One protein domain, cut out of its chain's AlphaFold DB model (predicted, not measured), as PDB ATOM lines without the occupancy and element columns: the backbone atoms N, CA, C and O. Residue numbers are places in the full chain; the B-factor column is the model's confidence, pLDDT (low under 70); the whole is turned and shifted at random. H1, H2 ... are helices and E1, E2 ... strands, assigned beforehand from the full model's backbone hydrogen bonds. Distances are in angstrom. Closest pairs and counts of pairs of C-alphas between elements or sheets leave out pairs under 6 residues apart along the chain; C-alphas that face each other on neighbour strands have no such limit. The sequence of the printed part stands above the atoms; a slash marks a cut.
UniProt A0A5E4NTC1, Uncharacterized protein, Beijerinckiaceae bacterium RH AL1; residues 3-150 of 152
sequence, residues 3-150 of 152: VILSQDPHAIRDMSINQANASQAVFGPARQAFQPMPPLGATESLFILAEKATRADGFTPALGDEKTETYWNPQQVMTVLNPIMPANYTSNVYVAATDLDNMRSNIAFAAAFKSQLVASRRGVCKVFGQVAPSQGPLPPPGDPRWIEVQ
ATOM      1  N   VAL A   3     220.665 174.766 139.277       93.75
ATOM      2  CA  VAL A   3     221.262 175.235 138.024       93.75
ATOM      3  C   VAL A   3     221.871 176.612 138.252       93.75
ATOM      4  O   VAL A   3     221.177 177.554 138.627       93.75
ATOM      5  N   ILE A   4     223.174 176.716 138.014       92.00
ATOM      6  CA  ILE A   4     223.979 177.910 138.259       92.00
ATOM      7  C   ILE A   4     224.184 178.653 136.933       92.00
ATOM      8  O   ILE A   4     224.774 178.111 135.992       92.00
ATOM      9  N   LEU A   5     223.716 179.899 136.876       89.25
ATOM     10  CA  LEU A   5     223.890 180.857 135.785       89.25
ATOM     11  C   LEU A   5     225.108 181.750 136.062       89.25
ATOM     12  O   LEU A   5     224.987 182.961 136.216       89.25
ATOM     13  N   SER A   6     226.284 181.140 136.184       82.31
ATOM     14  CA  SER A   6     227.547 181.861 136.354       82.31
ATOM     15  C   SER A   6     228.658 181.158 135.584       82.31
ATOM     16  O   SER A   6     228.696 179.919 135.515       82.31
ATOM     17  N   GLN A   7     229.528 181.968 134.982       71.06
ATOM     18  CA  GLN A   7     230.779 181.510 134.389       71.06
ATOM     19  C   GLN A   7     231.931 181.551 135.406       71.06
ATOM     20  O   GLN A   7     232.888 180.796 135.223       71.06
ATOM     21  N   ASP A   8     231.830 182.345 136.484       69.50
ATOM     22  CA  ASP A   8     232.800 182.352 137.586       69.50
ATOM     23  C   ASP A   8     232.794 180.989 138.327       69.50
ATOM     24  O   ASP A   8     231.756 180.520 138.818       69.50
ATOM     25  N   PRO A   9     233.947 180.296 138.387       57.47
ATOM     26  CA  PRO A   9     234.026 178.919 138.857       57.47
ATOM     27  C   PRO A   9     234.036 178.709 140.378       57.47
ATOM     28  O   PRO A   9     234.065 177.534 140.768       57.47
ATOM     29  N   HIS A  10     234.022 179.743 141.232       70.75
ATOM     30  CA  HIS A  10     234.328 179.537 142.660       70.75
ATOM     31  C   HIS A  10     233.180 179.818 143.638       70.75
ATOM     32  O   HIS A  10     232.570 178.873 144.129       70.75
ATOM     33  N   ALA A  11     232.836 181.070 143.946       75.81
ATOM     34  CA  ALA A  11     232.034 181.346 145.149       75.81
ATOM     35  C   ALA A  11     230.610 180.750 145.107       75.81
ATOM     36  O   ALA A  11     230.222 179.971 145.983       75.81
ATOM     37  N   ILE A  12     229.834 181.077 144.070       82.75
ATOM     38  CA  ILE A  12     228.447 180.608 143.956       82.75
ATOM     39  C   ILE A  12     228.369 179.112 143.642       82.75
ATOM     40  O   ILE A  12     227.464 178.412 144.109       82.75
ATOM     41  N   ARG A  13     229.353 178.601 142.895       85.25
ATOM     42  CA  ARG A  13     229.463 177.183 142.554       85.25
ATOM     43  C   ARG A  13     229.759 176.338 143.785       85.25
ATOM     44  O   ARG A  13     229.028 175.379 144.029       85.25
ATOM     45  N   ASP A  14     230.777 176.691 144.560       86.75
ATOM     46  CA  ASP A  14     231.187 175.921 145.735       86.75
ATOM     47  C   ASP A  14     230.089 175.937 146.801       86.75
ATOM     48  O   ASP A  14     229.755 174.890 147.357       86.75
ATOM     49  N   MET A  15     229.435 177.084 147.013       85.31
ATOM     50  CA  MET A  15     228.260 177.176 147.884       85.31
ATOM     51  C   MET A  15     227.138 176.233 147.425       85.31
ATOM     52  O   MET A  15     226.599 175.474 148.231       85.31
ATOM     53  N   SER A  16     226.812 176.241 146.130       88.56
ATOM     54  CA  SER A  16     225.751 175.399 145.564       88.56
ATOM     55  C   SER A  16     226.064 173.912 145.675       88.56
ATOM     56  O   SER A  16     225.182 173.121 146.002       88.56
ATOM     57  N   ILE A  17     227.315 173.520 145.417       89.19
ATOM     58  CA  ILE A  17     227.771 172.131 145.535       89.19
ATOM     59  C   ILE A  17     227.723 171.685 146.996       89.19
ATOM     60  O   ILE A  17     227.165 170.630 147.292       89.19
ATOM     61  N   ASN A  18     228.253 172.492 147.916       89.69
ATOM     62  CA  ASN A  18     228.240 172.177 149.342       89.69
ATOM     63  C   ASN A  18     226.810 172.021 149.863       89.69
ATOM     64  O   ASN A  18     226.519 171.088 150.610       89.69
ATOM     65  N   GLN A  19     225.894 172.874 149.415       88.56
ATOM     66  CA  GLN A  19     224.491 172.783 149.782       88.56
ATOM     67  C   GLN A  19     223.781 171.570 149.174       88.56
ATOM     68  O   GLN A  19     223.050 170.871 149.878       88.56
ATOM     69  N   ALA A  20     224.008 171.299 147.888       91.12
ATOM     70  CA  ALA A  20     223.507 170.100 147.226       91.12
ATOM     71  C   ALA A  20     223.966 168.831 147.960       91.12
ATOM     72  O   ALA A  20     223.167 167.924 148.169       91.12
ATOM     73  N   ASN A  21     225.217 168.792 148.422       91.44
ATOM     74  CA  ASN A  21     225.761 167.661 149.175       91.44
ATOM     75  C   ASN A  21     225.179 167.568 150.595       91.44
ATOM     76  O   ASN A  21     224.847 166.476 151.051       91.44
ATOM     77  N   ALA A  22     225.016 168.696 151.290       90.69
ATOM     78  CA  ALA A  22     224.481 168.729 152.652       90.69
ATOM     79  C   ALA A  22     222.975 168.421 152.725       90.69
ATOM     80  O   ALA A  22     222.462 168.049 153.779       90.69
ATOM     81  N   SER A  23     222.230 168.615 151.634       91.50
ATOM     82  CA  SER A  23     220.770 168.454 151.599       91.50
ATOM     83  C   SER A  23     220.294 167.919 150.247       91.50
ATOM     84  O   SER A  23     219.375 168.458 149.626       91.50
ATOM     85  N   GLN A  24     220.907 166.821 149.798       89.62
ATOM     86  CA  GLN A  24     220.663 166.229 148.478       89.62
ATOM     87  C   GLN A  24     219.194 165.854 148.245       89.62
ATOM     88  O   GLN A  24     218.693 166.014 147.135       89.62
ATOM     89  N   ALA A  25     218.486 165.420 149.293       88.62
ATOM     90  CA  ALA A  25     217.060 165.101 149.222       88.62
ATOM     91  C   ALA A  25     216.173 166.320 148.897       88.62
ATOM     92  O   ALA A  25     215.072 166.151 148.382       88.62
ATOM     93  N   VAL A  26     216.645 167.537 149.190       90.56
ATOM     94  CA  VAL A  26     215.910 168.789 148.954       90.56
ATOM     95  C   VAL A  26     216.319 169.417 147.625       90.56
ATOM     96  O   VAL A  26     215.466 169.779 146.817       90.56
ATOM     97  N   PHE A  27     217.624 169.559 147.392       91.50
ATOM     98  CA  PHE A  27     218.137 170.368 146.286       91.50
ATOM     99  C   PHE A  27     218.538 169.553 145.054       91.50
ATOM    100  O   PHE A  27     218.620 170.112 143.958       91.50
ATOM    101  N   GLY A  28     218.755 168.244 145.191       91.69
ATOM    102  CA  GLY A  28     219.382 167.437 144.144       91.69
ATOM    103  C   GLY A  28     220.818 167.899 143.843       91.69
ATOM    104  O   GLY A  28     221.411 168.628 144.639       91.69
ATOM    105  N   PRO A  29     221.412 167.483 142.709       93.06
ATOM    106  CA  PRO A  29     222.762 167.902 142.335       93.06
ATOM    107  C   PRO A  29     222.820 169.394 141.977       93.06
ATOM    108  O   PRO A  29     221.820 169.979 141.570       93.06
ATOM    109  N   ALA A  30     224.011 169.991 142.059       92.81
ATOM    110  CA  ALA A  30     224.297 171.309 141.491       92.81
ATOM    111  C   ALA A  30     225.013 171.176 140.138       92.81
ATOM    112  O   ALA A  30     225.912 170.338 139.980       92.81
ATOM    113  N   ARG A  31     224.609 171.980 139.151       92.88
ATOM    114  CA  ARG A  31     225.158 171.990 137.787       92.88
ATOM    115  C   ARG A  31     225.261 173.413 137.258       92.88
ATOM    116  O   ARG A  31     224.383 174.230 137.507       92.88
ATOM    117  N   GLN A  32     226.315 173.708 136.507       91.00
ATOM    118  CA  GLN A  32     226.385 174.953 135.741       91.00
ATOM    119  C   GLN A  32     225.597 174.799 134.439       91.00
ATOM    120  O   GLN A  32     225.638 173.737 133.819       91.00
ATOM    121  N   ALA A  33     224.926 175.864 134.001       89.25
ATOM    122  CA  ALA A  33     224.099 175.874 132.788       89.25
ATOM    123  C   ALA A  33     224.843 175.463 131.499       89.25
ATOM    124  O   ALA A  33     224.223 174.993 130.551       89.25
ATOM    125  N   PHE A  34     226.170 175.612 131.476       83.94
ATOM    126  CA  PHE A  34     227.039 175.289 130.337       83.94
ATOM    127  C   PHE A  34     227.555 173.845 130.335       83.94
ATOM    128  O   PHE A  34     228.259 173.438 129.412       83.94
ATOM    129  N   GLN A  35     227.267 173.076 131.385       88.06
ATOM    130  CA  GLN A  35     227.686 171.684 131.498       88.06
ATOM    131  C   GLN A  35     226.549 170.748 131.077       88.06
ATOM    132  O   GLN A  35     225.377 171.102 131.219       88.06
ATOM    133  N   PRO A  36     226.861 169.523 130.613       89.44
ATOM    134  CA  PRO A  36     225.847 168.496 130.423       89.44
ATOM    135  C   PRO A  36     225.052 168.266 131.715       89.44
ATOM    136  O   PRO A  36     225.617 167.983 132.776       89.44
ATOM    137  N   MET A  37     223.730 168.379 131.618       93.44
ATOM    138  CA  MET A  37     222.807 168.174 132.731       93.44
ATOM    139  C   MET A  37     221.952 166.931 132.477       93.44
ATOM    140  O   MET A  37     221.495 166.729 131.349       93.44
ATOM    141  N   PRO A  38     221.724 166.086 133.498       92.94
ATOM    142  CA  PRO A  38     220.772 164.996 133.366       92.94
ATOM    143  C   PRO A  38     219.344 165.553 133.241       92.94
ATOM    144  O   PRO A  38     219.082 166.677 133.684       92.94
ATOM    145  N   PRO A  39     218.403 164.771 132.685       93.81
ATOM    146  CA  PRO A  39     216.987 165.110 132.744       93.81
ATOM    147  C   PRO A  39     216.517 165.314 134.192       93.81
ATOM    148  O   PRO A  39     216.908 164.565 135.088       93.81
ATOM    149  N   LEU A  40     215.653 166.305 134.404       93.94
ATOM    150  CA  LEU A  40     214.972 166.557 135.672       93.94
ATOM    151  C   LEU A  40     213.912 165.488 135.936       93.94
ATOM    152  O   LEU A  40     213.187 165.072 135.027       93.94
ATOM    153  N   GLY A  41     213.750 165.104 137.201       92.75
ATOM    154  CA  GLY A  41     212.564 164.361 137.619       92.75
ATOM    155  C   GLY A  41     211.291 165.199 137.445       92.75
ATOM    156  O   GLY A  41     211.295 166.407 137.668       92.75
ATOM    157  N   ALA A  42     210.165 164.570 137.098       91.94
ATOM    158  CA  ALA A  42     208.890 165.280 136.908       91.94
ATOM    159  C   ALA A  42     208.412 166.035 138.167       91.94
ATOM    160  O   ALA A  42     207.727 167.053 138.059       91.94
ATOM    161  N   THR A  43     208.789 165.541 139.349       91.69
ATOM    162  CA  THR A  43     208.461 166.105 140.667       91.69
ATOM    163  C   THR A  43     209.663 166.757 141.352       91.69
ATOM    164  O   THR A  43     209.534 167.284 142.456       91.69
ATOM    165  N   GLU A  44     210.834 166.746 140.719       93.44
ATOM    166  CA  GLU A  44     212.055 167.318 141.279       93.44
ATOM    167  C   GLU A  44     212.002 168.843 141.207       93.44
ATOM    168  O   GLU A  44     211.770 169.392 140.139       93.44
ATOM    169  N   SER A  45     212.229 169.543 142.320       95.31
ATOM    170  CA  SER A  45     212.284 171.008 142.291       95.31
ATOM    171  C   SER A  45     213.540 171.510 141.580       95.31
ATOM    172  O   SER A  45     214.642 170.982 141.769       95.31
ATOM    173  N   LEU A  46     213.378 172.572 140.796       95.81
ATOM    174  CA  LEU A  46     214.465 173.261 140.111       95.81
ATOM    175  C   LEU A  46     214.792 174.565 140.840       95.81
ATOM    176  O   LEU A  46     213.910 175.387 141.075       95.81
ATOM    177  N   PHE A  47     216.066 174.785 141.133       95.56
ATOM    178  CA  PHE A  47     216.581 176.037 141.675       95.56
ATOM    179  C   PHE A  47     217.471 176.683 140.616       95.56
ATOM    180  O   PHE A  47     218.438 176.071 140.180       95.56
ATOM    181  N   ILE A  48     217.140 177.892 140.181       94.62
ATOM    182  CA  ILE A  48     217.923 178.707 139.254       94.62
ATOM    183  C   ILE A  48     218.644 179.752 140.095       94.62
ATOM    184  O   ILE A  48     217.999 180.543 140.784       94.62
ATOM    185  N   LEU A  49     219.969 179.734 140.049       91.50
ATOM    186  CA  LEU A  49     220.812 180.568 140.890       91.50
ATOM    187  C   LEU A  49     221.792 181.375 140.036       91.50
ATOM    188  O   LEU A  49     222.453 180.814 139.166       91.50
ATOM    189  N   ALA A  50     221.915 182.667 140.312       89.94
ATOM    190  CA  ALA A  50     222.885 183.561 139.683       89.94
ATOM    191  C   ALA A  50     223.557 184.468 140.717       89.94
ATOM    192  O   ALA A  50     223.114 184.536 141.865       89.94
ATOM    193  N   GLU A  51     224.615 185.177 140.327       86.31
ATOM    194  CA  GLU A  51     225.242 186.134 141.239       86.31
ATOM    195  C   GLU A  51     224.376 187.379 141.395       86.31
ATOM    196  O   GLU A  51     224.112 187.790 142.519       86.31
ATOM    197  N   LYS A  52     223.861 187.922 140.289       86.06
ATOM    198  CA  LYS A  52     223.138 189.195 140.263       86.06
ATOM    199  C   LYS A  52     221.847 189.114 139.462       86.06
ATOM    200  O   LYS A  52     221.785 188.465 138.416       86.06
ATOM    201  N   ALA A  53     220.830 189.835 139.928       87.06
ATOM    202  CA  ALA A  53     219.630 190.138 139.153       87.06
ATOM    203  C   ALA A  53     219.661 191.590 138.663       87.06
ATOM    204  O   ALA A  53     219.827 192.524 139.446       87.06
ATOM    205  N   THR A  54     219.459 191.799 137.365       87.00
ATOM    206  CA  THR A  54     219.527 193.121 136.728       87.00
ATOM    207  C   THR A  54     218.454 193.287 135.648       87.00
ATOM    208  O   THR A  54     217.596 192.423 135.460       87.00
ATOM    209  N   ARG A  55     218.493 194.411 134.929       77.50
ATOM    210  CA  ARG A  55     217.779 194.612 133.668       77.50
ATOM    211  C   ARG A  55     218.790 194.724 132.529       77.50
ATOM    212  O   ARG A  55     219.487 195.729 132.438       77.50
ATOM    213  N   ALA A  56     218.853 193.712 131.669       64.75
ATOM    214  CA  ALA A  56     219.574 193.792 130.405       64.75
ATOM    215  C   ALA A  56     218.954 194.892 129.527       64.75
ATOM    216  O   ALA A  56     217.724 195.011 129.438       64.75
ATOM    217  N   ASP A  57     219.812 195.723 128.935       63.16
ATOM    218  CA  ASP A  57     219.455 196.837 128.046       63.16
ATOM    219  C   ASP A  57     218.377 197.787 128.615       63.16
ATOM    220  O   ASP A  57     217.603 198.398 127.883       63.16
ATOM    221  N   GLY A  58     218.289 197.898 129.949       59.38
ATOM    222  CA  GLY A  58     217.379 198.799 130.668       59.38
ATOM    223  C   GLY A  58     215.935 198.306 130.849       59.38
ATOM    224  O   GLY A  58     215.230 198.811 131.730       59.38
ATOM    225  N   PHE A  59     215.492 197.289 130.102       68.94
ATOM    226  CA  PHE A  59     214.076 196.881 130.086       68.94
ATOM    227  C   PHE A  59     213.826 195.403 130.377       68.94
ATOM    228  O   PHE A  59     212.815 195.082 131.004       68.94
ATOM    229  N   THR A  60     214.730 194.504 129.987       83.00
ATOM    230  CA  THR A  60     214.485 193.059 130.099       83.00
ATOM    231  C   THR A  60     215.110 192.524 131.381       83.00
ATOM    232  O   THR A  60     216.314 192.683 131.557       83.00
ATOM    233  N   PRO A  61     214.361 191.880 132.293       88.12
ATOM    234  CA  PRO A  61     214.969 191.305 133.485       88.12
ATOM    235  C   PRO A  61     215.977 190.221 133.091       88.12
ATOM    236  O   PRO A  61     215.716 189.419 132.194       88.12
ATOM    237  N   ALA A  62     217.120 190.188 133.766       90.12
ATOM    238  CA  ALA A  62     218.185 189.237 133.493       90.12
ATOM    239  C   ALA A  62     218.865 188.764 134.781       90.12
ATOM    240  O   ALA A  62     218.910 189.485 135.780       90.12
ATOM    241  N   LEU A  63     219.402 187.550 134.730       88.19
ATOM    242  CA  LEU A  63     220.233 186.957 135.769       88.19
ATOM    243  C   LEU A  63     221.633 186.737 135.230       88.19
ATOM    244  O   LEU A  63     221.788 186.327 134.083       88.19
ATOM    245  N   GLY A  64     222.649 186.975 136.038       80.56
ATOM    246  CA  GLY A  64     223.998 186.808 135.541       80.56
ATOM    247  C   GLY A  64     225.080 187.009 136.569       80.56
ATOM    248  O   GLY A  64     224.856 186.932 137.777       80.56
ATOM    249  N   ASP A  65     226.250 187.264 136.024       75.44
ATOM    250  CA  ASP A  65     227.499 187.457 136.731       75.44
ATOM    251  C   ASP A  65     228.026 188.844 136.357       75.44
ATOM    252  O   ASP A  65     228.217 189.164 135.183       75.44
ATOM    253  N   GLU A  66     228.190 189.690 137.373       71.62
ATOM    254  CA  GLU A  66     228.661 191.062 137.200       71.62
ATOM    255  C   GLU A  66     230.135 191.113 136.807       71.62
ATOM    256  O   GLU A  66     230.527 191.985 136.036       71.62
ATOM    257  N   LYS A  67     230.953 190.171 137.283       73.44
ATOM    258  CA  LYS A  67     232.391 190.160 136.998       73.44
ATOM    259  C   LYS A  67     232.674 189.778 135.556       73.44
ATOM    260  O   LYS A  67     233.620 190.287 134.963       73.44
ATOM    261  N   THR A  68     231.882 188.857 135.012       74.69
ATOM    262  CA  THR A  68     232.018 188.398 133.620       74.69
ATOM    263  C   THR A  68     231.077 189.115 132.654       74.69
ATOM    264  O   THR A  68     231.053 188.773 131.474       74.69
ATOM    265  N   GLU A  69     230.281 190.071 133.149       78.31
ATOM    266  CA  GLU A  69     229.239 190.803 132.412       78.31
ATOM    267  C   GLU A  69     228.311 189.893 131.586       78.31
ATOM    268  O   GLU A  69     227.750 190.277 130.558       78.31
ATOM    269  N   THR A  70     228.132 188.653 132.041       83.00
ATOM    270  CA  THR A  70     227.342 187.652 131.333       83.00
ATOM    271  C   THR A  70     225.948 187.606 131.928       83.00
ATOM    272  O   THR A  70     225.750 187.101 133.033       83.00
ATOM    273  N   TYR A  71     224.967 188.068 131.156       87.56
ATOM    274  CA  TYR A  71     223.571 188.121 131.567       87.56
ATOM    275  C   TYR A  71     222.681 187.248 130.688       87.56
ATOM    276  O   TYR A  71     222.812 187.195 129.467       87.56
ATOM    277  N   TRP A  72     221.745 186.580 131.348       90.56
ATOM    278  CA  TRP A  72     220.788 185.657 130.773       90.56
ATOM    279  C   TRP A  72     219.394 186.220 130.952       90.56
ATOM    280  O   TRP A  72     218.952 186.450 132.077       90.56
ATOM    281  N   ASN A  73     218.678 186.406 129.854       92.81
ATOM    282  CA  ASN A  73     217.253 186.687 129.892       92.81
ATOM    283  C   ASN A  73     216.441 185.379 130.071       92.81
ATOM    284  O   ASN A  73     216.967 184.273 129.882       92.81
ATOM    285  N   PRO A  74     215.141 185.461 130.409       93.25
ATOM    286  CA  PRO A  74     214.314 184.281 130.648       93.25
ATOM    287  C   PRO A  74     214.235 183.302 129.467       93.25
ATOM    288  O   PRO A  74     214.171 182.093 129.679       93.25
ATOM    289  N   GLN A  75     214.261 183.798 128.226       93.19
ATOM    290  CA  GLN A  75     214.208 182.962 127.022       93.19
ATOM    291  C   GLN A  75     215.506 182.162 126.822       93.19
ATOM    292  O   GLN A  75     215.466 180.986 126.451       93.19
ATOM    293  N   GLN A  76     216.660 182.771 127.099       93.06
ATOM    294  CA  GLN A  76     217.959 182.096 127.050       93.06
ATOM    295  C   GLN A  76     218.039 180.995 128.109       93.06
ATOM    296  O   GLN A  76     218.431 179.871 127.799       93.06
ATOM    297  N   VAL A  77     217.583 181.277 129.335       93.75
ATOM    298  CA  VAL A  77     217.513 180.260 130.396       93.75
ATOM    299  C   VAL A  77     216.562 179.129 130.004       93.75
ATOM    300  O   VAL A  77     216.907 177.958 130.150       93.75
ATOM    301  N   MET A  78     215.399 179.443 129.426       93.06
ATOM    302  CA  MET A  78     214.468 178.418 128.950       93.06
ATOM    303  C   MET A  78     215.084 177.543 127.850       93.06
ATOM    304  O   MET A  78     214.895 176.330 127.870       93.06
ATOM    305  N   THR A  79     215.861 178.120 126.928       93.06
ATOM    306  CA  THR A  79     216.577 177.364 125.881       93.06
ATOM    307  C   THR A  79     217.514 176.311 126.478       93.06
ATOM    308  O   THR A  79     217.549 175.183 125.992       93.06
ATOM    309  N   VAL A  80     218.222 176.645 127.563       92.38
ATOM    310  CA  VAL A  80     219.121 175.711 128.262       92.38
ATOM    311  C   VAL A  80     218.356 174.637 129.033       92.38
ATOM    312  O   VAL A  80     218.773 173.482 129.068       92.38
ATOM    313  N   LEU A  81     217.235 174.997 129.658       93.69
ATOM    314  CA  LEU A  81     216.477 174.082 130.512       93.69
ATOM    315  C   LEU A  81     215.524 173.169 129.731       93.69
ATOM    316  O   LEU A  81     215.205 172.073 130.187       93.69
ATOM    317  N   ASN A  82     215.057 173.587 128.554       92.75
ATOM    318  CA  ASN A  82     214.049 172.846 127.798       92.75
ATOM    319  C   ASN A  82     214.439 171.384 127.481       92.75
ATOM    320  O   ASN A  82     213.564 170.529 127.616       92.75
ATOM    321  N   PRO A  83     215.700 171.054 127.122       92.88
ATOM    322  CA  PRO A  83     216.113 169.673 126.860       92.88
ATOM    323  C   PRO A  83     216.091 168.760 128.092       92.88
ATOM    324  O   PRO A  83     215.947 167.549 127.944       92.88
ATOM    325  N   ILE A  84     216.242 169.320 129.296       93.38
ATOM    326  CA  ILE A  84     216.286 168.544 130.544       93.38
ATOM    327  C   ILE A  84     214.946 168.516 131.277       93.38
ATOM    328  O   ILE A  84     214.737 167.655 132.124       93.38
ATOM    329  N   MET A  85     214.027 169.437 130.979       93.25
ATOM    330  CA  MET A  85     212.711 169.475 131.612       93.25
ATOM    331  C   MET A  85     211.750 168.485 130.941       93.25
ATOM    332  O   MET A  85     211.381 168.702 129.780       93.25
ATOM    333  N   PRO A  86     211.257 167.452 131.647       91.50
ATOM    334  CA  PRO A  86     210.320 166.506 131.056       91.50
ATOM    335  C   PRO A  86     208.987 167.185 130.699       91.50
ATOM    336  O   PRO A  86     208.614 168.221 131.257       91.50
ATOM    337  N   ALA A  87     208.249 166.601 129.753       88.81
ATOM    338  CA  ALA A  87     206.976 167.159 129.284       88.81
ATOM    339  C   ALA A  87     205.900 167.209 130.385       88.81
ATOM    340  O   ALA A  87     205.044 168.087 130.374       88.81
ATOM    341  N   ASN A  88     205.964 166.288 131.351       89.44
ATOM    342  CA  ASN A  88     205.077 166.208 132.512       89.44
ATOM    343  C   ASN A  88     205.687 166.840 133.777       89.44
ATOM    344  O   ASN A  88     205.325 166.454 134.889       89.44
ATOM    345  N   TYR A  89     206.641 167.763 133.632       92.19
ATOM    346  CA  TYR A  89     207.214 168.476 134.770       92.19
ATOM    347  C   TYR A  89     206.124 169.267 135.511       92.19
ATOM    348  O   TYR A  89     205.390 170.044 134.900       92.19
ATOM    349  N   THR A  90     206.003 169.037 136.818       90.19
ATOM    350  CA  THR A  90     204.944 169.600 137.682       90.19
ATOM    351  C   THR A  90     205.486 170.235 138.959       90.19
ATOM    352  O   THR A  90     204.717 170.784 139.746       90.19
ATOM    353  N   SER A  91     206.801 170.166 139.184       93.06
ATOM    354  CA  SER A  91     207.418 170.710 140.390       93.06
ATOM    355  C   SER A  91     207.616 172.222 140.320       93.06
ATOM    356  O   SER A  91     207.470 172.871 139.281       93.06
ATOM    357  N   ASN A  92     207.985 172.786 141.464       95.56
ATOM    358  CA  ASN A  92     208.226 174.211 141.614       95.56
ATOM    359  C   ASN A  92     209.594 174.608 141.041       95.56
ATOM    360  O   ASN A  92     210.552 173.826 141.053       95.56
ATOM    361  N   VAL A  93     209.680 175.851 140.573       96.69
ATOM    362  CA  VAL A  93     210.931 176.506 140.187       96.69
ATOM    363  C   VAL A  93     211.214 177.654 141.148       96.69
ATOM    364  O   VAL A  93     210.340 178.479 141.396       96.69
ATOM    365  N   TYR A  94     212.434 177.731 141.660       96.50
ATOM    366  CA  TYR A  94     212.884 178.762 142.591       96.50
ATOM    367  C   TYR A  94     214.001 179.573 141.948       96.50
ATOM    368  O   TYR A  94     214.955 178.997 141.440       96.50
ATOM    369  N   VAL A  95     213.882 180.896 141.957       94.94
ATOM    370  CA  VAL A  95     214.812 181.817 141.303       94.94
ATOM    371  C   VAL A  95     215.476 182.711 142.342       94.94
ATOM    372  O   VAL A  95     214.808 183.479 143.046       94.94
ATOM    373  N   ALA A  96     216.797 182.626 142.416       91.75
ATOM    374  CA  ALA A  96     217.618 183.364 143.359       91.75
ATOM    375  C   ALA A  96     218.785 184.066 142.665       91.75
ATOM    376  O   ALA A  96     219.413 183.521 141.756       91.75
ATOM    377  N   ALA A  97     219.110 185.248 143.174       88.25
ATOM    378  CA  ALA A  97     220.395 185.894 142.976       88.25
ATOM    379  C   ALA A  97     221.060 186.059 144.348       88.25
ATOM    380  O   ALA A  97     220.355 186.278 145.334       88.25
ATOM    381  N   THR A  98     222.383 185.928 144.441       80.44
ATOM    382  CA  THR A  98     223.090 186.145 145.718       80.44
ATOM    383  C   THR A  98     223.158 187.624 146.083       80.44
ATOM    384  O   THR A  98     222.988 187.982 147.247       80.44
ATOM    385  N   ASP A  99     223.350 188.476 145.080       76.56
ATOM    386  CA  ASP A  99     223.215 189.921 145.159       76.56
ATOM    387  C   ASP A  99     221.757 190.301 144.849       76.56
ATOM    388  O   ASP A  99     221.296 190.294 143.700       76.56
ATOM    389  N   LEU A 100     221.014 190.586 145.920       65.88
ATOM    390  CA  LEU A 100     219.625 191.044 145.875       65.88
ATOM    391  C   LEU A 100     219.492 192.556 146.056       65.88
ATOM    392  O   LEU A 100     218.378 193.018 146.334       65.88
ATOM    393  N   ASP A 101     220.547 193.340 145.811       69.00
ATOM    394  CA  ASP A 101     220.452 194.809 145.762       69.00
ATOM    395  C   ASP A 101     219.319 195.271 144.831       69.00
ATOM    396  O   ASP A 101     218.715 196.329 145.017       69.00
ATOM    397  N   ASN A 102     218.940 194.420 143.872       74.38
ATOM    398  CA  ASN A 102     217.755 194.590 143.051       74.38
ATOM    399  C   ASN A 102     216.761 193.418 143.145       74.38
ATOM    400  O   ASN A 102     216.439 192.760 142.153       74.38
ATOM    401  N   MET A 103     216.194 193.198 144.335       82.69
ATOM    402  CA  MET A 103     215.097 192.245 144.569       82.69
ATOM    403  C   MET A 103     213.973 192.343 143.524       82.69
ATOM    404  O   MET A 103     213.443 191.330 143.066       82.69
ATOM    405  N   ARG A 104     213.604 193.565 143.119       86.44
ATOM    406  CA  ARG A 104     212.563 193.786 142.105       86.44
ATOM    407  C   ARG A 104     212.934 193.155 140.765       86.44
ATOM    408  O   ARG A 104     212.052 192.616 140.104       86.44
ATOM    409  N   SER A 105     214.208 193.189 140.380       88.75
ATOM    410  CA  SER A 105     214.693 192.522 139.168       88.75
ATOM    411  C   SER A 105     214.661 191.003 139.290       88.75
ATOM    412  O   SER A 105     214.279 190.351 138.324       88.75
ATOM    413  N   ASN A 106     214.952 190.433 140.465       90.94
ATOM    414  CA  ASN A 106     214.823 188.986 140.674       90.94
ATOM    415  C   ASN A 106     213.362 188.520 140.534       90.94
ATOM    416  O   ASN A 106     213.070 187.565 139.815       90.94
ATOM    417  N   ILE A 107     212.422 189.245 141.151       93.06
ATOM    418  CA  ILE A 107     210.983 188.967 141.011       93.06
ATOM    419  C   ILE A 107     210.510 189.156 139.566       93.06
ATOM    420  O   ILE A 107     209.784 188.310 139.046       93.06
ATOM    421  N   ALA A 108     210.937 190.230 138.896       92.38
ATOM    422  CA  ALA A 108     210.593 190.474 137.498       92.38
ATOM    423  C   ALA A 108     211.138 189.375 136.575       92.38
ATOM    424  O   ALA A 108     210.435 188.933 135.666       92.38
ATOM    425  N   PHE A 109     212.357 188.891 136.831       94.25
ATOM    426  CA  PHE A 109     212.925 187.761 136.107       94.25
ATOM    427  C   PHE A 109     212.088 186.503 136.314       94.25
ATOM    428  O   PHE A 109     211.694 185.867 135.340       94.25
ATOM    429  N   ALA A 110     211.782 186.159 137.566       95.56
ATOM    430  CA  ALA A 110     210.977 184.988 137.889       95.56
ATOM    431  C   ALA A 110     209.599 185.044 137.202       95.56
ATOM    432  O   ALA A 110     209.146 184.044 136.643       95.56
ATOM    433  N   ALA A 111     208.950 186.213 137.197       95.19
ATOM    434  CA  ALA A 111     207.654 186.421 136.550       95.19
ATOM    435  C   ALA A 111     207.737 186.231 135.027       95.19
ATOM    436  O   ALA A 111     206.947 185.487 134.444       95.19
ATOM    437  N   ALA A 112     208.745 186.826 134.388       94.44
ATOM    438  CA  ALA A 112     208.979 186.668 132.957       94.44
ATOM    439  C   ALA A 112     209.374 185.226 132.582       94.44
ATOM    440  O   ALA A 112     208.964 184.716 131.538       94.44
ATOM    441  N   PHE A 113     210.114 184.525 133.446       95.12
ATOM    442  CA  PHE A 113     210.431 183.107 133.277       95.12
ATOM    443  C   PHE A 113     209.190 182.216 133.397       95.12
ATOM    444  O   PHE A 113     209.021 181.289 132.604       95.12
ATOM    445  N   LYS A 114     208.258 182.533 134.307       95.31
ATOM    446  CA  LYS A 114     206.953 181.856 134.372       95.31
ATOM    447  C   LYS A 114     206.188 181.988 133.053       95.31
ATOM    448  O   LYS A 114     205.644 180.989 132.583       95.31
ATOM    449  N   SER A 115     206.212 183.156 132.407       93.69
ATOM    450  CA  SER A 115     205.599 183.342 131.083       93.69
ATOM    451  C   SER A 115     206.226 182.416 130.021       93.69
ATOM    452  O   SER A 115     205.500 181.827 129.220       93.69
ATOM    453  N   GLN A 116     207.546 182.178 130.067       93.31
ATOM    454  CA  GLN A 116     208.225 181.217 129.175       93.31
ATOM    455  C   GLN A 116     207.809 179.759 129.433       93.31
ATOM    456  O   GLN A 116     207.592 178.995 128.485       93.31
ATOM    457  N   LEU A 117     207.651 179.361 130.698       91.00
ATOM    458  CA  LEU A 117     207.158 178.022 131.051       91.00
ATOM    459  C   LEU A 117     205.721 177.799 130.574       91.00
ATOM    460  O   LEU A 117     205.419 176.738 130.021       91.00
ATOM    461  N   VAL A 118     204.846 178.795 130.744       90.12
ATOM    462  CA  VAL A 118     203.459 178.748 130.253       90.12
ATOM    463  C   VAL A 118     203.438 178.598 128.733       90.12
ATOM    464  O   VAL A 118     202.781 177.686 128.225       90.12
ATOM    465  N   ALA A 119     204.217 179.410 128.009       88.38
ATOM    466  CA  ALA A 119     204.340 179.319 126.552       88.38
ATOM    467  C   ALA A 119     204.859 177.945 126.090       88.38
ATOM    468  O   ALA A 119     204.419 177.408 125.073       88.38
ATOM    469  N   SER A 120     205.726 177.323 126.888       85.25
ATOM    470  CA  SER A 120     206.284 175.989 126.641       85.25
ATOM    471  C   SER A 120     205.370 174.837 127.091       85.25
ATOM    472  O   SER A 120     205.840 173.707 127.226       85.25
ATOM    473  N   ARG A 121     204.079 175.103 127.352       80.00
ATOM    474  CA  ARG A 121     203.066 174.135 127.828       80.00
ATOM    475  C   ARG A 121     203.387 173.476 129.178       80.00
ATOM    476  O   ARG A 121     202.842 172.423 129.492       80.00
ATOM    477  N   ARG A 122     204.210 174.120 130.012       79.69
ATOM    478  CA  ARG A 122     204.525 173.710 131.398       79.69
ATOM    479  C   ARG A 122     203.815 174.589 132.437       79.69
ATOM    480  O   ARG A 122     204.265 174.711 133.572       79.69
ATOM    481  N   GLY A 123     202.690 175.203 132.057       66.00
ATOM    482  CA  GLY A 123     201.985 176.237 132.830       66.00
ATOM    483  C   GLY A 123     201.397 175.814 134.184       66.00
ATOM    484  O   GLY A 123     200.861 176.659 134.890       66.00
ATOM    485  N   VAL A 124     201.506 174.538 134.560       77.75
ATOM    486  CA  VAL A 124     201.136 174.031 135.894       77.75
ATOM    487  C   VAL A 124     202.210 174.289 136.955       77.75
ATOM    488  O   VAL A 124     201.929 174.189 138.147       77.75
ATOM    489  N   CYS A 125     203.433 174.629 136.545       87.38
ATOM    490  CA  CYS A 125     204.541 174.846 137.469       87.38
ATOM    491  C   CYS A 125     204.408 176.195 138.172       87.38
ATOM    492  O   CYS A 125     204.199 177.236 137.539       87.38
ATOM    493  N   LYS A 126     204.608 176.193 139.489       95.25
ATOM    494  CA  LYS A 126     204.774 177.431 140.245       95.25
ATOM    495  C   LYS A 126     206.209 177.916 140.117       95.25
ATOM    496  O   LYS A 126     207.146 177.118 140.141       95.25
ATOM    497  N   VAL A 127     206.369 179.229 140.011       96.69
ATOM    498  CA  VAL A 127     207.676 179.884 140.011       96.69
ATOM    499  C   VAL A 127     207.731 180.806 141.215       96.69
ATOM    500  O   VAL A 127     206.761 181.509 141.503       96.69
ATOM    501  N   PHE A 128     208.857 180.791 141.913       97.44
ATOM    502  CA  PHE A 128     209.112 181.598 143.091       97.44
ATOM    503  C   PHE A 128     210.351 182.449 142.868       97.44
ATOM    504  O   PHE A 128     211.353 181.951 142.360       97.44
ATOM    505  N   GLY A 129     210.299 183.711 143.273       94.88
ATOM    506  CA  GLY A 129     211.474 184.570 143.349       94.88
ATOM    507  C   GLY A 129     211.867 184.825 144.804       94.88
ATOM    508  O   GLY A 129     211.002 184.970 145.671       94.88
ATOM    509  N   GLN A 130     213.170 184.857 145.077       92.81
ATOM    510  CA  GLN A 130     213.711 185.203 146.391       92.81
ATOM    511  C   GLN A 130     213.558 186.705 146.680       92.81
ATOM    512  O   GLN A 130     213.905 187.533 145.832       92.81
ATOM    513  N   VAL A 131     213.086 187.047 147.884       89.19
ATOM    514  CA  VAL A 131     212.870 188.438 148.337       89.19
ATOM    515  C   VAL A 131     213.773 188.908 149.474       89.19
ATOM    516  O   VAL A 131     213.690 190.053 149.901       89.19
ATOM    517  N   ALA A 132     214.647 188.052 149.986       80.81
ATOM    518  CA  ALA A 132     215.622 188.472 150.981       80.81
ATOM    519  C   ALA A 132     216.943 187.739 150.773       80.81
ATOM    520  O   ALA A 132     216.912 186.528 150.507       80.81
ATOM    521  N   PRO A 133     218.087 188.435 150.910       69.50
ATOM    522  CA  PRO A 133     219.392 187.812 150.765       69.50
ATOM    523  C   PRO A 133     219.531 186.655 151.742       69.50
ATOM    524  O   PRO A 133     219.133 186.728 152.907       69.50
ATOM    525  N   SER A 134     220.093 185.555 151.258       63.62
ATOM    526  CA  SER A 134     220.616 184.522 152.133       63.62
ATOM    527  C   SER A 134     222.073 184.872 152.417       63.62
ATOM    528  O   SER A 134     222.921 184.769 151.542       63.62
ATOM    529  N   GLN A 135     222.382 185.247 153.660       59.62
ATOM    530  CA  GLN A 135     223.760 185.350 154.181       59.62
ATOM    531  C   GLN A 135     224.423 183.952 154.307       59.62
ATOM    532  O   GLN A 135     225.236 183.705 155.189       59.62
ATOM    533  N   GLY A 136     223.998 182.987 153.490       67.94
ATOM    534  CA  GLY A 136     224.225 181.561 153.666       67.94
ATOM    535  C   GLY A 136     223.469 180.733 152.618       67.94
ATOM    536  O   GLY A 136     223.097 181.272 151.574       67.94
ATOM    537  N   PRO A 137     223.230 179.434 152.879       72.94
ATOM    538  CA  PRO A 137     222.644 178.516 151.905       72.94
ATOM    539  C   PRO A 137     221.261 178.970 151.408       72.94
ATOM    540  O   PRO A 137     220.504 179.628 152.133       72.94
ATOM    541  N   LEU A 138     220.924 178.572 150.175       86.31
ATOM    542  CA  LEU A 138     219.609 178.741 149.563       86.31
ATOM    543  C   LEU A 138     218.503 178.316 150.544       86.31
ATOM    544  O   LEU A 138     218.594 177.238 151.140       86.31
ATOM    545  N   PRO A 139     217.444 179.121 150.701       89.69
ATOM    546  CA  PRO A 139     216.311 178.732 151.521       89.69
ATOM    547  C   PRO A 139     215.659 177.441 150.987       89.69
ATOM    548  O   PRO A 139     215.491 177.306 149.771       89.69
ATOM    549  N   PRO A 140     215.251 176.492 151.851       91.69
ATOM    550  CA  PRO A 140     214.503 175.323 151.401       91.69
ATOM    551  C   PRO A 140     213.116 175.723 150.851       91.69
ATOM    552  O   PRO A 140     212.624 176.821 151.133       91.69
ATOM    553  N   PRO A 141     212.449 174.840 150.086       93.19
ATOM    554  CA  PRO A 141     211.042 175.000 149.727       93.19
ATOM    555  C   PRO A 141     210.157 175.315 150.942       93.19
ATOM    556  O   PRO A 141     210.284 174.678 151.985       93.19
ATOM    557  N   GLY A 142     209.243 176.279 150.799       92.00
ATOM    558  CA  GLY A 142     208.333 176.710 151.870       92.00
ATOM    559  C   GLY A 142     208.891 177.787 152.809       92.00
ATOM    560  O   GLY A 142     208.144 178.306 153.635       92.00
ATOM    561  N   ASP A 143     210.165 178.161 152.672       94.12
ATOM    562  CA  ASP A 143     210.735 179.300 153.395       94.12
ATOM    563  C   ASP A 143     210.052 180.623 152.971       94.12
ATOM    564  O   ASP A 143     209.841 180.841 151.772       94.12
ATOM    565  N   PRO A 144     209.722 181.530 153.913       92.69
ATOM    566  CA  PRO A 144     209.025 182.789 153.621       92.69
ATOM    567  C   PRO A 144     209.822 183.757 152.735       92.69
ATOM    568  O   PRO A 144     209.266 184.736 152.239       92.69
ATOM    569  N   ARG A 145     211.115 183.502 152.511       92.06
ATOM    570  CA  ARG A 145     211.939 184.252 151.553       92.06
ATOM    571  C   ARG A 145     211.571 183.967 150.097       92.06
ATOM    572  O   ARG A 145     212.074 184.669 149.223       92.06
ATOM    573  N   TRP A 146     210.714 182.983 149.829       94.94
ATOM    574  CA  TRP A 146     210.183 182.677 148.505       94.94
ATOM    575  C   TRP A 146     208.798 183.288 148.305       94.94
ATOM    576  O   TRP A 146     207.857 182.954 149.023       94.94
ATOM    577  N   ILE A 147     208.642 184.115 147.270       95.75
ATOM    578  CA  ILE A 147     207.331 184.625 146.853       95.75
ATOM    579  C   ILE A 147     206.938 184.001 145.523       95.75
ATOM    580  O   ILE A 147     207.689 184.082 144.550       95.75
ATOM    581  N   GLU A 148     205.748 183.396 145.480       96.81
ATOM    582  CA  GLU A 148     205.159 182.910 144.235       96.81
ATOM    583  C   GLU A 148     204.871 184.096 143.312       96.81
ATOM    584  O   GLU A 148     204.180 185.045 143.691       96.81
ATOM    585  N   VAL A 149     205.376 184.033 142.085       95.81
ATOM    586  CA  VAL A 149     205.153 185.077 141.085       95.81
ATOM    587  C   VAL A 149     204.011 184.710 140.149       95.81
ATOM    588  O   VAL A 149     203.739 183.534 139.882       95.81
ATOM    589  N   GLN A 150     203.345 185.725 139.608       92.56
ATOM    590  CA  GLN A 150     202.435 185.558 138.477       92.56
ATOM    591  C   GLN A 150     203.201 185.723 137.164       92.56
ATOM    592  O   GLN A 150     204.288 186.296 137.152       92.56
TER     593      GLN A 150
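AT A GLANCE: This is residues 3 to 150 of the 152 residues of an uncharacterized protein of Beijerinckiaceae bacterium RH AL1 (UniProt A0A5E4NTC1). A six-stranded, strongly twisted sheet curls round one long helix, H4, with the shorter helix H3 crossing H4 steeply and packing on it. Away from H4, a corner of H1 and the four-residue H2 lies with the short strand E1 as a looser group, in which H1 only grazes the sheet. The 148 printed residues hold four named helices and seven named strands, along the chain H1 H2 E1 E2 E3 E4 H3 E5 H4 E6 E7, and the class is mixed, helices and strands. The mixed sheet runs E4 E3 E2 E5 E6 E7, parallel from E2 through E5 to E6 and antiparallel elsewhere. The whole is compact and rounded, with a radius of gyration of the C-alphas of 13.8 A and spans of 36 by 35 by 31 A.

HOW THE PARTS SIT: In the sheet E2, residues 46 to 56, bends by 83 degrees at residue 51; it pairs with E5, residues 93 to 99, over residues 46 to 52 and with E3, residues 60 to 65, over residues 52 to 56. E2 and E5 are parallel at 51 degrees, with N 48 and O 94 2.8 A apart, within hydrogen-bond range. E2, E3 and E4, residues 70 to 72, make a meander, each strand the antiparallel neighbour of the one before, in two hairpins; N 54 and O 62 are 2.9 A apart, and N 72 and O 63 2.7 A. E6, residues 127 to 130, is parallel to E5 at 20 degrees, with N 128 and O 93 2.8 A apart, and forms a hairpin with E7, residues 146 to 148, where N 129 and O 147 are 2.9 A apart. E4 and E7 are the edge strands. H4, residues 103 to 119, is on the sheet in two layers, a helix on one face; its closest C-alphas to E6 are Ile 107 and Gly 129, 5.0 A, and to E3 Phe 109 and Pro 61, 4.9 A. E5, H4 and E6 are a strand-helix-strand unit, two parallel neighbour strands with a helix between along the chain, with a right-handed crossover. E4, H3, residues 74 to 81, and E5 make a split unit, E3 and E2 lying between its strands, also right-handed. H3 touches H4 at a steep tilt of 62 degrees, the same way, closest at the C-alphas of Pro 74 and Phe 113, 4.8 A. H3 is on the sheet at a height of 8.2 A, over none of its strands, but only just, with 2 of its C-alphas falling on E3. H1, residues 11 to 22, only grazes the sheet with residues 11 to 16. With residues 19 to 20 alone it only just touches H2, residues 24 to 27, only at the corner, with 3 pairs of C-alphas within 8 A; the closest are Ala 20 and Phe 27, 5.5 A. E1, residues 30 to 32, pairs with no named strand; the C-alphas of Ile 17 and Ala 30 are 5.4 A apart. In H1, H3 and H4 every O i to N i+4 pair is within hydrogen-bond range; H2 is too short for one.

IN THESE COORDINATES: E2 spans 23.3 A, E5 18.9 A and E3 15.6 A; E6 spans 10.3 A, E1 7.1 A, E4 6.9 A and E7 6.6 A. H4 spans 24.6 A, H1 16.5 A, H3 10.4 A and H2 5.3 A. H1 begins at C-alpha 11 (232.034, 181.346, 145.149), H4 at C-alpha 103 (215.097, 192.245, 144.569), and E7 ends at C-alpha 148 (205.159, 182.910, 144.235).

THE WHOLE: The two C-alphas farthest apart, those of Ala 25 and Gly 58, are 38.5 A apart. The printed part has no cut. The links E1 to E2, H3 to E5 and E6 to E7 are long. Mean pLDDT of the printed part is 87.1; it is under 70 at residues 8 to 9, 56 to 59, 100 to 101, 123 and 133 to 136.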